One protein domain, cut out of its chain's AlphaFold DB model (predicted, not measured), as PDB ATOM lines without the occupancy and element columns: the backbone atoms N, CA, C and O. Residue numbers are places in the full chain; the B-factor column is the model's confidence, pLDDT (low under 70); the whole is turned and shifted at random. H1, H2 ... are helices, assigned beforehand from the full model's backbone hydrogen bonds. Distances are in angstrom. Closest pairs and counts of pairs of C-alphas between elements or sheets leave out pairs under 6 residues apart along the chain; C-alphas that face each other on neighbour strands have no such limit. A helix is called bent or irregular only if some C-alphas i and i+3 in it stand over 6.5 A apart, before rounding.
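Overview. This is residues 66 to 157 of the 211 residues of an uncharacterized protein of Deltaproteobacteria bacterium (UniProt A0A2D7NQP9). What is the main picture? Two pairs of side-by-side helices, H1 with H6 and the longer H2 with H5, are joined where the last part of H5 packs on H6, and H3, H4 and H7 gather toward one end. H2 and H5 run along the longest axis. What is it made of? The printed part has 92 residues with seven named helices, H1 to H7 in order along the chain, and no named strand; its class is all helix. How large is its outline? It is compact, with a radius of gyration of the C-alphas of 12.1 A and spans of 36 by 25 by 20 A.

Along the chain. Where do the first helices lie? H1, residues 66 to 76, begins at C-alpha 66 at (59.976, -56.893, 172.644) and is 15.2 A long. H2, residues 83 to 99, is the longest at 24.5 A. What follows them? H3 is residues 102 to 109, and H4 is residues 112 to 115. H5, residues 122 to 134, measures 19.6 A from C-alpha 122 at (68.331, -47.866, 155.546); it is irregular, with C-alphas 123 and 126 7.1 A apart. Which helices come last? H6, residues 139 to 147, is 12.0 A long. H7, residues 149 to 156, ends at C-alpha 156 at (64.269, -48.897, 172.610).

Arrangement. What does the hub, H6, touch? H1 touches it at a shallow tilt of 5 degrees, opposite ways, with the C-alphas of Glu 73 and Phe 143 closest at 6.8 A. H4 touches it too, Glu 113 and Leu 145 having the closest C-alphas at 5.1 A. H5 touches it with residues 129 to 133 alone, at a steep tilt of 50 degrees, the closest C-alphas being those of Ile 133 and Tyr 139, 4.0 A apart. Which other helices touch? H2 and H5 touch at a shallow tilt of 19 degrees, opposite ways, with the C-alphas of Gly 90 and Gly 126 closest at 3.9 A. H3 and H7 touch at a steep tilt of 49 degrees, with the C-alphas of Ile 108 and Phe 151 closest at 6.2 A. The helix packing is part aligned, part crossed: two of four touching pairs with a tilt are shallow. Which stay apart? Among them are H2 and H6, and H5 and H7. What do the backbones show? In H1, H2, H3, H6 and H7 every O i to N i+4 pair is within hydrogen-bond range; in H5 it is 6 of 9, and H4 is too short for such a pair.

Size, cuts and confidence. How far does it reach? The two C-alphas farthest apart are those of Lys 78 and Glu 103, 36.3 A. Is there a cut or a long link? The printed part has no cut, and no link is long. Where is confidence low? The mean pLDDT of the printed part is 87.4, and residue 157 is the one printed residue under 70.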
ATOM      1  N   GLY A  66      60.226 -55.484 172.967       72.31
ATOM      2  CA  GLY A  66      59.976 -56.893 172.644       72.31
ATOM      3  C   GLY A  66      58.523 -57.352 172.838       72.31
ATOM      4  O   GLY A  66      58.033 -58.172 172.057       72.31
ATOM      5  N   MET A  67      57.799 -56.808 173.827       74.00
ATOM      6  CA  MET A  67      56.375 -57.120 174.024       74.00
ATOM      7  C   MET A  67      55.513 -56.557 172.890       74.00
ATOM      8  O   MET A  67      54.575 -57.219 172.438       74.00
ATOM      9  N   VAL A  68      55.835 -55.352 172.415       77.12
ATOM     10  CA  VAL A  68      55.128 -54.714 171.299       77.12
ATOM     11  C   VAL A  68      55.348 -55.514 170.019       77.12
ATOM     12  O   VAL A  68      54.378 -55.971 169.418       77.12
ATOM     13  N   ILE A  69      56.603 -55.789 169.656       84.06
ATOM     14  CA  ILE A  69      56.934 -56.542 168.435       84.06
ATOM     15  C   ILE A  69      56.325 -57.952 168.445       84.06
ATOM     16  O   ILE A  69      55.777 -58.395 167.439       84.06
ATOM     17  N   SER A  70      56.329 -58.643 169.590       79.94
ATOM     18  CA  SER A  70      55.691 -59.965 169.713       79.94
ATOM     19  C   SER A  70      54.168 -59.912 169.540       79.94
ATOM     20  O   SER A  70      53.561 -60.874 169.068       79.94
ATOM     21  N   SER A  71      53.536 -58.793 169.906       77.12
ATOM     22  CA  SER A  71      52.098 -58.586 169.697       77.12
ATOM     23  C   SER A  71      51.787 -58.416 168.210       77.12
ATOM     24  O   SER A  71      50.879 -59.077 167.708       77.12
ATOM     25  N   TYR A  72      52.586 -57.611 167.503       82.88
ATOM     26  CA  TYR A  72      52.501 -57.457 166.049       82.88
ATOM     27  C   TYR A  72      52.679 -58.790 165.319       82.88
ATOM     28  O   TYR A  72      51.850 -59.139 164.485       82.88
ATOM     29  N   GLU A  73      53.691 -59.582 165.678       85.75
ATOM     30  CA  GLU A  73      53.921 -60.892 165.057       85.75
ATOM     31  C   GLU A  73      52.754 -61.861 165.302       85.75
ATOM     32  O   GLU A  73      52.341 -62.586 164.401       85.75
ATOM     33  N   ASN A  74      52.182 -61.879 166.511       82.00
ATOM     34  CA  ASN A  74      51.042 -62.744 166.816       82.00
ATOM     35  C   ASN A  74      49.793 -62.375 166.003       82.00
ATOM     36  O   ASN A  74      49.033 -63.266 165.628       82.00
ATOM     37  N   VAL A  75      49.577 -61.084 165.754       80.69
ATOM     38  CA  VAL A  75      48.470 -60.586 164.929       80.69
ATOM     39  C   VAL A  75      48.743 -60.861 163.443       80.69
ATOM     40  O   VAL A  75      47.857 -61.365 162.755       80.69
ATOM     41  N   ALA A  76      49.977 -60.645 162.973       80.25
ATOM     42  CA  ALA A  76      50.408 -60.966 161.610       80.25
ATOM     43  C   ALA A  76      50.252 -62.461 161.297       80.25
ATOM     44  O   ALA A  76      49.639 -62.823 160.303       80.25
ATOM     45  N   ARG A  77      50.682 -63.346 162.207       82.50
ATOM     46  CA  ARG A  77      50.539 -64.807 162.075       82.50
ATOM     47  C   ARG A  77      49.087 -65.271 161.918       82.50
ATOM     48  O   ARG A  77      48.842 -66.356 161.402       82.50
ATOM     49  N   LYS A  78      48.128 -64.496 162.426       82.69
ATOM     50  CA  LYS A  78      46.692 -64.789 162.315       82.69
ATOM     51  C   LYS A  78      46.055 -64.169 161.069       82.69
ATOM     52  O   LYS A  78      44.836 -64.240 160.953       82.69
ATOM     53  N   ASP A  79      46.839 -63.544 160.189       79.44
ATOM     54  CA  ASP A  79      46.363 -62.731 159.063       79.44
ATOM     55  C   ASP A  79      45.415 -61.600 159.506       79.44
ATOM     56  O   ASP A  79      44.507 -61.193 158.784       79.44
ATOM     57  N   GLN A  80      45.591 -61.114 160.736       77.44
ATOM     58  CA  GLN A  80      44.755 -60.073 161.330       77.44
ATOM     59  C   GLN A  80      45.457 -58.717 161.347       77.44
ATOM     60  O   GLN A  80      44.893 -57.761 161.860       77.44
ATOM     61  N   LEU A  81      46.684 -58.596 160.839       78.31
ATOM     62  CA  LEU A  81      47.382 -57.316 160.873       78.31
ATOM     63  C   LEU A  81      46.826 -56.396 159.785       78.31
ATOM     64  O   LEU A  81      46.851 -56.738 158.607       78.31
ATOM     65  N   THR A  82      46.297 -55.237 160.182       80.38
ATOM     66  CA  THR A  82      45.800 -54.241 159.228       80.38
ATOM     67  C   THR A  82      46.962 -53.513 158.557       80.38
ATOM     68  O   THR A  82      48.008 -53.300 159.172       80.38
ATOM     69  N   SER A  83      46.746 -53.063 157.316       83.62
ATOM     70  CA  SER A  83      47.702 -52.201 156.602       83.62
ATOM     71  C   SER A  83      48.039 -50.944 157.407       83.62
ATOM     72  O   SER A  83      49.195 -50.563 157.492       83.62
ATOM     73  N   ASP A  84      47.052 -50.340 158.075       80.00
ATOM     74  CA  ASP A  84      47.254 -49.135 158.890       80.00
ATOM     75  C   ASP A  84      48.165 -49.392 160.106       80.00
ATOM     76  O   ASP A  84      49.093 -48.629 160.374       80.00
ATOM     77  N   ALA A  85      47.979 -50.522 160.802       77.94
ATOM     78  CA  ALA A  85      48.868 -50.908 161.896       77.94
ATOM     79  C   ALA A  85      50.292 -51.184 161.399       77.94
ATOM     80  O   ALA A  85      51.262 -50.877 162.102       77.94
ATOM     81  N   ALA A  86      50.417 -51.766 160.204       83.44
ATOM     82  CA  ALA A  86      51.703 -52.040 159.590       83.44
ATOM     83  C   ALA A  86      52.435 -50.767 159.166       83.44
ATOM     84  O   ALA A  86      53.604 -50.585 159.520       83.44
ATOM     85  N   GLU A  87      51.719 -49.836 158.540       84.25
ATOM     86  CA  GLU A  87      52.227 -48.510 158.214       84.25
ATOM     87  C   GLU A  87      52.652 -47.756 159.469       84.25
ATOM     88  O   GLU A  87      53.697 -47.105 159.474       84.25
ATOM     89  N   GLN A  88      51.881 -47.845 160.555       81.31
ATOM     90  CA  GLN A  88      52.233 -47.204 161.815       81.31
ATOM     91  C   GLN A  88      53.560 -47.741 162.364       81.31
ATOM     92  O   GLN A  88      54.439 -46.947 162.708       81.31
ATOM     93  N   LEU A  89      53.740 -49.067 162.396       82.06
ATOM     94  CA  LEU A  89      55.001 -49.678 162.821       82.06
ATOM     95  C   LEU A  89      56.160 -49.237 161.917       82.06
ATOM     96  O   LEU A  89      57.215 -48.830 162.412       82.06
ATOM     97  N   GLY A  90      55.945 -49.262 160.601       85.56
ATOM     98  CA  GLY A  90      56.911 -48.805 159.610       85.56
ATOM     99  C   GLY A  90      57.322 -47.346 159.811       85.56
ATOM    100  O   GLY A  90      58.511 -47.026 159.844       85.56
ATOM    101  N   ARG A  91      56.360 -46.446 160.045       81.69
ATOM    102  CA  ARG A  91      56.609 -45.026 160.346       81.69
ATOM    103  C   ARG A  91      57.410 -44.851 161.632       81.69
ATOM    104  O   ARG A  91      58.346 -44.053 161.641       81.69
ATOM    105  N   THR A  92      57.099 -45.603 162.689       82.12
ATOM    106  CA  THR A  92      57.868 -45.576 163.943       82.12
ATOM    107  C   THR A  92      59.325 -45.971 163.710       82.12
ATOM    108  O   THR A  92      60.226 -45.253 164.148       82.12
ATOM    109  N   VAL A  93      59.573 -47.055 162.970       85.88
ATOM    110  CA  VAL A  93      60.939 -47.474 162.620       85.88
ATOM    111  C   VAL A  93      61.631 -46.406 161.772       85.88
ATOM    112  O   VAL A  93      62.743 -46.001 162.096       85.88
ATOM    113  N   SER A  94      60.969 -45.884 160.738       87.50
ATOM    114  CA  SER A  94      61.502 -44.815 159.883       87.50
ATOM    115  C   SER A  94      61.923 -43.577 160.674       87.50
ATOM    116  O   SER A  94      63.008 -43.038 160.446       87.50
ATOM    117  N   SER A  95      61.087 -43.119 161.608       83.31
ATOM    118  CA  SER A  95      61.413 -41.990 162.484       83.31
ATOM    119  C   SER A  95      62.643 -42.297 163.325       83.31
ATOM    120  O   SER A  95      63.585 -41.506 163.348       83.31
ATOM    121  N   ARG A  96      62.695 -43.489 163.926       83.38
ATOM    122  CA  ARG A  96      63.820 -43.874 164.769       83.38
ATOM    123  C   ARG A  96      65.131 -43.976 163.993       83.38
ATOM    124  O   ARG A  96      66.142 -43.449 164.439       83.38
ATOM    125  N   ILE A  97      65.122 -44.585 162.810       88.56
ATOM    126  CA  ILE A  97      66.301 -44.683 161.937       88.56
ATOM    127  C   ILE A  97      66.867 -43.297 161.597       88.56
ATOM    128  O   ILE A  97      68.088 -43.129 161.584       88.56
ATOM    129  N   LYS A  98      66.006 -42.301 161.356       86.75
ATOM    130  CA  LYS A  98      66.430 -40.920 161.066       86.75
ATOM    131  C   LYS A  98      67.103 -40.237 162.260       86.75
ATOM    132  O   LYS A  98      67.962 -39.387 162.046       86.75
ATOM    133  N   GLU A  99      66.731 -40.598 163.485       85.44
ATOM    134  CA  GLU A  99      67.353 -40.087 164.716       85.44
ATOM    135  C   GLU A  99      68.689 -40.766 165.039       85.44
ATOM    136  O   GLU A  99      69.541 -40.181 165.709       85.44
ATOM    137  N   LEU A 100      68.878 -42.012 164.596       83.38
ATOM    138  CA  LEU A 100      70.124 -42.735 164.819       83.38
ATOM    139  C   LEU A 100      71.281 -42.069 164.070       83.38
ATOM    140  O   LEU A 100      71.176 -41.690 162.903       83.38
ATOM    141  N   ASN A 101      72.434 -41.993 164.734       90.06
ATOM    142  CA  ASN A 101      73.666 -41.569 164.083       90.06
ATOM    143  C   ASN A 101      74.140 -42.618 163.052       90.06
ATOM    144  O   ASN A 101      73.688 -43.767 163.036       90.06
ATOM    145  N   ARG A 102      75.099 -42.232 162.200       93.94
ATOM    146  CA  ARG A 102      75.596 -43.102 161.121       93.94
ATOM    147  C   ARG A 102      76.244 -44.394 161.635       93.94
ATOM    148  O   ARG A 102      76.153 -45.412 160.961       93.94
ATOM    149  N   GLU A 103      76.866 -44.379 162.815       94.12
ATOM    150  CA  GLU A 103      77.462 -45.578 163.421       94.12
ATOM    151  C   GLU A 103      76.384 -46.591 163.832       94.12
ATOM    152  O   GLU A 103      76.486 -47.772 163.511       94.12
ATOM    153  N   SER A 104      75.318 -46.132 164.489       91.00
ATOM    154  CA  SER A 104      74.172 -46.956 164.875       91.00
ATOM    155  C   SER A 104      73.411 -47.483 163.662       91.00
ATOM    156  O   SER A 104      73.044 -48.654 163.638       91.00
ATOM    157  N   GLN A 105      73.226 -46.662 162.626       93.81
ATOM    158  CA  GLN A 105      72.664 -47.131 161.357       93.81
ATOM    159  C   GLN A 105      73.535 -48.227 160.736       93.81
ATOM    160  O   GLN A 105      73.011 -49.248 160.311       93.81
ATOM    161  N   ARG A 106      74.864 -48.070 160.758       96.00
ATOM    162  CA  ARG A 106      75.784 -49.086 160.237       96.00
ATOM    163  C   ARG A 106      75.683 -50.412 160.992       96.00
ATOM    164  O   ARG A 106      75.699 -51.462 160.366       96.00
ATOM    165  N   LYS A 107      75.505 -50.372 162.320       95.12
ATOM    166  CA  LYS A 107      75.261 -51.581 163.131       95.12
ATOM    167  C   LYS A 107      74.026 -52.346 162.660       95.12
ATOM    168  O   LYS A 107      74.048 -53.567 162.699       95.12
ATOM    169  N   ILE A 108      72.988 -51.642 162.204       95.19
ATOM    170  CA  ILE A 108      71.795 -52.250 161.601       95.19
ATOM    171  C   ILE A 108      72.109 -52.769 160.193       95.19
ATOM    172  O   ILE A 108      71.780 -53.912 159.895       95.19
ATOM    173  N   GLU A 109      72.780 -51.971 159.353       96.31
ATOM    174  CA  GLU A 109      73.174 -52.356 157.985       96.31
ATOM    175  C   GLU A 109      74.051 -53.628 157.961       96.31
ATOM    176  O   GLU A 109      74.001 -54.419 157.016       96.31
ATOM    177  N   ASP A 110      74.845 -53.853 159.011       96.31
ATOM    178  CA  ASP A 110      75.728 -55.009 159.136       96.31
ATOM    179  C   ASP A 110      75.000 -56.312 159.511       96.31
ATOM    180  O   ASP A 110      75.558 -57.394 159.273       96.31
ATOM    181  N   LEU A 111      73.764 -56.235 160.022       96.38
ATOM    182  CA  LEU A 111      72.978 -57.403 160.423       96.38
ATOM    183  C   LEU A 111      72.630 -58.288 159.214       96.38
ATOM    184  O   LEU A 111      72.215 -57.777 158.168       96.38
ATOM    185  N   PRO A 112      72.752 -59.623 159.333       96.00
ATOM    186  CA  PRO A 112      72.354 -60.532 158.261       96.00
ATOM    187  C   PRO A 112      70.855 -60.429 157.953       96.00
ATOM    188  O   PRO A 112      70.469 -60.488 156.789       96.00
ATOM    189  N   GLU A 113      70.014 -60.208 158.964       95.38
ATOM    190  CA  GLU A 113      68.570 -60.045 158.798       95.38
ATOM    191  C   GLU A 113      68.230 -58.796 157.983       95.38
ATOM    192  O   GLU A 113      67.342 -58.854 157.141       95.38
ATOM    193  N   TYR A 114      68.968 -57.695 158.170       96.44
ATOM    194  CA  TYR A 114      68.804 -56.488 157.357       96.44
ATOM    195  C   TYR A 114      69.254 -56.722 155.911       96.44
ATOM    196  O   TYR A 114      68.549 -56.355 154.973       96.44
ATOM    197  N   LYS A 115      70.403 -57.379 155.711       94.56
ATOM    198  CA  LYS A 115      70.933 -57.685 154.371       94.56
ATOM    199  C   LYS A 115      69.970 -58.535 153.542       94.56
ATOM    200  O   LYS A 115      69.862 -58.316 152.340       94.56
ATOM    201  N   ASN A 116      69.234 -59.445 154.179       92.25
ATOM    202  CA  ASN A 116      68.224 -60.271 153.514       92.25
ATOM    203  C   ASN A 116      67.057 -59.457 152.932       92.25
ATOM    204  O   ASN A 116      66.415 -59.918 151.991       92.25
ATOM    205  N   LEU A 117      66.815 -58.241 153.436       90.75
ATOM    206  CA  LEU A 117      65.791 -57.338 152.903       90.75
ATOM    207  C   LEU A 117      66.211 -56.677 151.580       90.75
ATOM    208  O   LEU A 117      65.381 -56.067 150.918       90.75
ATOM    209  N   ASN A 118      67.483 -56.799 151.172       90.00
ATOM    210  CA  ASN A 118      68.020 -56.265 149.913       90.00
ATOM    211  C   ASN A 118      67.769 -54.759 149.697       90.00
ATOM    212  O   ASN A 118      67.592 -54.295 148.567       90.00
ATOM    213  N   LEU A 119      67.787 -53.986 150.782       92.56
ATOM    214  CA  LEU A 119      67.571 -52.543 150.746       92.56
ATOM    215  C   LEU A 119      68.807 -51.783 150.262       92.56
ATOM    216  O   LEU A 119      69.943 -52.112 150.609       92.56
ATOM    217  N   LYS A 120      68.574 -50.725 149.477       90.50
ATOM    218  CA  LYS A 120      69.634 -49.810 149.016       90.50
ATOM    219  C   LYS A 120      69.959 -48.736 150.048       90.50
ATOM    220  O   LYS A 120      71.099 -48.281 150.111       90.50
ATOM    221  N   ASP A 121      68.959 -48.318 150.817       93.50
ATOM    222  CA  ASP A 121      69.068 -47.268 151.823       93.50
ATOM    223  C   ASP A 121      68.305 -47.679 153.088       93.50
ATOM    224  O   ASP A 121      67.129 -48.040 153.042       93.50
ATOM    225  N   ILE A 122      68.957 -47.591 154.248       95.00
ATOM    226  CA  ILE A 122      68.331 -47.866 155.546       95.00
ATOM    227  C   ILE A 122      67.136 -46.950 155.833       95.00
ATOM    228  O   ILE A 122      66.242 -47.322 156.587       95.00
ATOM    229  N   ARG A 123      67.057 -45.776 155.203       93.62
ATOM    230  CA  ARG A 123      65.915 -44.861 155.341       93.62
ATOM    231  C   ARG A 123      64.619 -45.411 154.745       93.62
ATOM    232  O   ARG A 123      63.553 -44.935 155.123       93.62
ATOM    233  N   GLU A 124      64.704 -46.397 153.856       95.81
ATOM    234  CA  GLU A 124      63.547 -47.089 153.277       95.81
ATOM    235  C   GLU A 124      63.050 -48.231 154.172       95.81
ATOM    236  O   GLU A 124      61.949 -48.735 153.963       95.81
ATOM    237  N   LEU A 125      63.811 -48.599 155.212       95.81
ATOM    238  CA  LEU A 125      63.529 -49.758 156.057       95.81
ATOM    239  C   LEU A 125      62.119 -49.749 156.648       95.81
ATOM    240  O   LEU A 125      61.476 -50.787 156.694       95.81
ATOM    241  N   GLY A 126      61.624 -48.602 157.111       91.00
ATOM    242  CA  GLY A 126      60.281 -48.557 157.682       91.00
ATOM    243  C   GLY A 126      59.177 -48.803 156.650       91.00
ATOM    244  O   GLY A 126      58.187 -49.445 156.983       91.00
ATOM    245  N   ASN A 127      59.358 -48.359 155.402       93.62
ATOM    246  CA  ASN A 127      58.404 -48.649 154.327       93.62
ATOM    247  C   ASN A 127      58.450 -50.138 153.976       93.62
ATOM    248  O   ASN A 127      57.419 -50.797 153.966       93.62
ATOM    249  N   GLU A 128      59.657 -50.682 153.822       96.00
ATOM    250  CA  GLU A 128      59.860 -52.103 153.541       96.00
ATOM    251  C   GLU A 128      59.238 -53.001 154.613       96.00
ATOM    252  O   GLU A 128      58.603 -54.008 154.315       96.00
ATOM    253  N   LEU A 129      59.401 -52.639 155.888       93.50
ATOM    254  CA  LEU A 129      58.802 -53.388 156.985       93.50
ATOM    255  C   LEU A 129      57.276 -53.331 156.939       93.50
ATOM    256  O   LEU A 129      56.657 -54.349 157.220       93.50
ATOM    257  N   SER A 130      56.681 -52.187 156.590       90.81
ATOM    258  CA  SER A 130      55.226 -52.061 156.445       90.81
ATOM    259  C   SER A 130      54.685 -53.041 155.408       90.81
ATOM    260  O   SER A 130      53.721 -53.749 155.691       90.81
ATOM    261  N   ASP A 131      55.336 -53.125 154.250       92.81
ATOM    262  CA  ASP A 131      54.921 -54.023 153.176       92.81
ATOM    263  C   ASP A 131      55.104 -55.484 153.620       92.81
ATOM    264  O   ASP A 131      54.147 -56.258 153.705       92.81
ATOM    265  N   ARG A 132      56.316 -55.849 154.052       92.38
ATOM    266  CA  ARG A 132      56.675 -57.241 154.359       92.38
ATOM    267  C   ARG A 132      55.895 -57.860 155.506       92.38
ATOM    268  O   ARG A 132      55.626 -59.055 155.471       92.38
ATOM    269  N   ILE A 133      55.550 -57.101 156.549       89.88
ATOM    270  CA  ILE A 133      54.832 -57.684 157.696       89.88
ATOM    271  C   ILE A 133      53.376 -58.035 157.379       89.88
ATOM    272  O   ILE A 133      52.760 -58.783 158.140       89.88
ATOM    273  N   THR A 134      52.831 -57.494 156.288       86.38
ATOM    274  CA  THR A 134      51.507 -57.861 155.773       86.38
ATOM    275  C   THR A 134      51.560 -59.031 154.787       86.38
ATOM    276  O   THR A 134      50.534 -59.663 154.533       86.38
ATOM    277  N   GLU A 135      52.754 -59.383 154.301       89.31
ATOM    278  CA  GLU A 135      52.976 -60.460 153.337       89.31
ATOM    279  C   GLU A 135      53.239 -61.804 154.031       89.31
ATOM    280  O   GLU A 135      54.160 -61.960 154.840       89.31
ATOM    281  N   LYS A 136      52.442 -62.823 153.684       80.38
ATOM    282  CA  LYS A 136      52.438 -64.136 154.364       80.38
ATOM    283  C   LYS A 136      53.773 -64.870 154.319       80.38
ATOM    284  O   LYS A 136      54.110 -65.583 155.264       80.38
ATOM    285  N   ASP A 137      54.522 -64.691 153.239       84.94
ATOM    286  CA  ASP A 137      55.786 -65.392 153.024       84.94
ATOM    287  C   ASP A 137      56.994 -64.591 153.539       84.94
ATOM    288  O   ASP A 137      58.081 -65.145 153.718       84.94
ATOM    289  N   GLU A 138      56.811 -63.300 153.840       88.81
ATOM    290  CA  GLU A 138      57.911 -62.372 154.127       88.81
ATOM    291  C   GLU A 138      57.887 -61.805 155.552       88.81
ATOM    292  O   GLU A 138      58.939 -61.409 156.066       88.81
ATOM    293  N   TYR A 139      56.739 -61.838 156.242       89.94
ATOM    294  CA  TYR A 139      56.612 -61.260 157.585       89.94
ATOM    295  C   TYR A 139      57.629 -61.844 158.574       89.94
ATOM    296  O   TYR A 139      58.163 -61.118 159.412       89.94
ATOM    297  N   LEU A 140      57.976 -63.133 158.456       92.38
ATOM    298  CA  LEU A 140      58.981 -63.775 159.312       92.38
ATOM    299  C   LEU A 140      60.367 -63.131 159.183       92.38
ATOM    300  O   LEU A 140      61.071 -63.011 160.184       92.38
ATOM    301  N   GLN A 141      60.758 -62.699 157.982       92.44
ATOM    302  CA  GLN A 141      62.042 -62.027 157.767       92.44
ATOM    303  C   GLN A 141      62.039 -60.637 158.409       92.44
ATOM    304  O   GLN A 141      62.989 -60.269 159.101       92.44
ATOM    305  N   ALA A 142      60.934 -59.904 158.259       93.62
ATOM    306  CA  ALA A 142      60.746 -58.615 158.910       93.62
ATOM    307  C   ALA A 142      60.789 -58.742 160.444       93.62
ATOM    308  O   ALA A 142      61.513 -58.001 161.113       93.62
ATOM    309  N   PHE A 143      60.090 -59.728 161.020       93.44
ATOM    310  CA  PHE A 143      60.109 -59.959 162.467       93.44
ATOM    311  C   PHE A 143      61.439 -60.511 162.982       93.44
ATOM    312  O   PHE A 143      61.784 -60.232 164.130       93.44
ATOM    313  N   ALA A 144      62.214 -61.232 162.167       94.38
ATOM    314  CA  ALA A 144      63.568 -61.639 162.533       94.38
ATOM    315  C   ALA A 144      64.475 -60.420 162.764       94.38
ATOM    316  O   ALA A 144      65.158 -60.359 163.786       94.38
ATOM    317  N   LEU A 145      64.418 -59.412 161.881       95.69
ATOM    318  CA  LEU A 145      65.138 -58.151 162.083       95.69
ATOM    319  C   LEU A 145      64.610 -57.392 163.305       95.69
ATOM    320  O   LEU A 145      65.394 -57.013 164.171       95.69
ATOM    321  N   LEU A 146      63.289 -57.206 163.404       91.12
ATOM    322  CA  LEU A 146      62.661 -56.471 164.512       91.12
ATOM    323  C   LEU A 146      62.943 -57.109 165.878       91.12
ATOM    324  O   LEU A 146      62.937 -56.422 166.888       91.12
ATOM    325  N   LYS A 147      63.179 -58.420 165.946       91.69
ATOM    326  CA  LYS A 147      63.518 -59.118 167.194       91.69
ATOM    327  C   LYS A 147      65.016 -59.271 167.424       91.69
ATOM    328  O   LYS A 147      65.400 -59.760 168.487       91.69
ATOM    329  N   ASN A 148      65.859 -58.895 166.462       92.81
ATOM    330  CA  ASN A 148      67.301 -58.972 166.638       92.81
ATOM    331  C   ASN A 148      67.707 -58.071 167.825       92.81
ATOM    332  O   ASN A 148      67.315 -56.904 167.846       92.81
ATOM    333  N   PRO A 149      68.486 -58.566 168.806       88.06
ATOM    334  CA  PRO A 149      68.823 -57.794 170.003       88.06
ATOM    335  C   PRO A 149      69.485 -56.447 169.700       88.06
ATOM    336  O   PRO A 149      69.119 -55.438 170.289       88.06
ATOM    337  N   VAL A 150      70.397 -56.405 168.721       89.06
ATOM    338  CA  VAL A 150      71.088 -55.166 168.330       89.06
ATOM    339  C   VAL A 150      70.098 -54.155 167.762       89.06
ATOM    340  O   VAL A 150      70.172 -52.966 168.065       89.06
ATOM    341  N   PHE A 151      69.159 -54.626 166.943       90.75
ATOM    342  CA  PHE A 151      68.109 -53.780 166.395       90.75
ATOM    343  C   PHE A 151      67.182 -53.266 167.504       90.75
ATOM    344  O   PHE A 151      66.934 -52.066 167.592       90.75
ATOM    345  N   ALA A 152      66.728 -54.160 168.383       86.88
ATOM    346  CA  ALA A 152      65.851 -53.848 169.504       86.88
ATOM    347  C   ALA A 152      66.447 -52.785 170.437       86.88
ATOM    348  O   ALA A 152      65.782 -51.794 170.733       86.88
ATOM    349  N   ASP A 153      67.718 -52.936 170.816       81.50
ATOM    350  CA  ASP A 153      68.426 -51.986 171.681       81.50
ATOM    351  C   ASP A 153      68.482 -50.581 171.057       81.50
ATOM    352  O   ASP A 153      68.272 -49.564 171.725       81.50
ATOM    353  N   LEU A 154      68.721 -50.507 169.744       84.38
ATOM    354  CA  LEU A 154      68.748 -49.241 169.009       84.38
ATOM    355  C   LEU A 154      67.355 -48.610 168.880       84.38
ATOM    356  O   LEU A 154      67.240 -47.377 168.852       84.38
ATOM    357  N   MET A 155      66.306 -49.431 168.838       82.94
ATOM    358  CA  MET A 155      64.917 -48.977 168.796       82.94
ATOM    359  C   MET A 155      64.375 -48.541 170.165       82.94
ATOM    360  O   MET A 155      63.540 -47.641 170.212       82.94
ATOM    361  N   GLU A 156      64.845 -49.120 171.274       70.88
ATOM    362  CA  GLU A 156      64.269 -48.897 172.610       70.88
ATOM    363  C   GLU A 156      64.659 -47.547 173.253       70.88
ATOM    364  O   GLU A 156      63.922 -47.052 174.098       70.88
ATOM    365  N   SER A 157      65.746 -46.904 172.802       53.75
ATOM    366  CA  SER A 157      66.249 -45.582 173.239       53.75
ATOM    367  C   SER A 157      66.299 -45.367 174.764       53.75
ATOM    368  O   SER A 157      65.311 -45.067 175.433       53.75
TER     369      SER A 157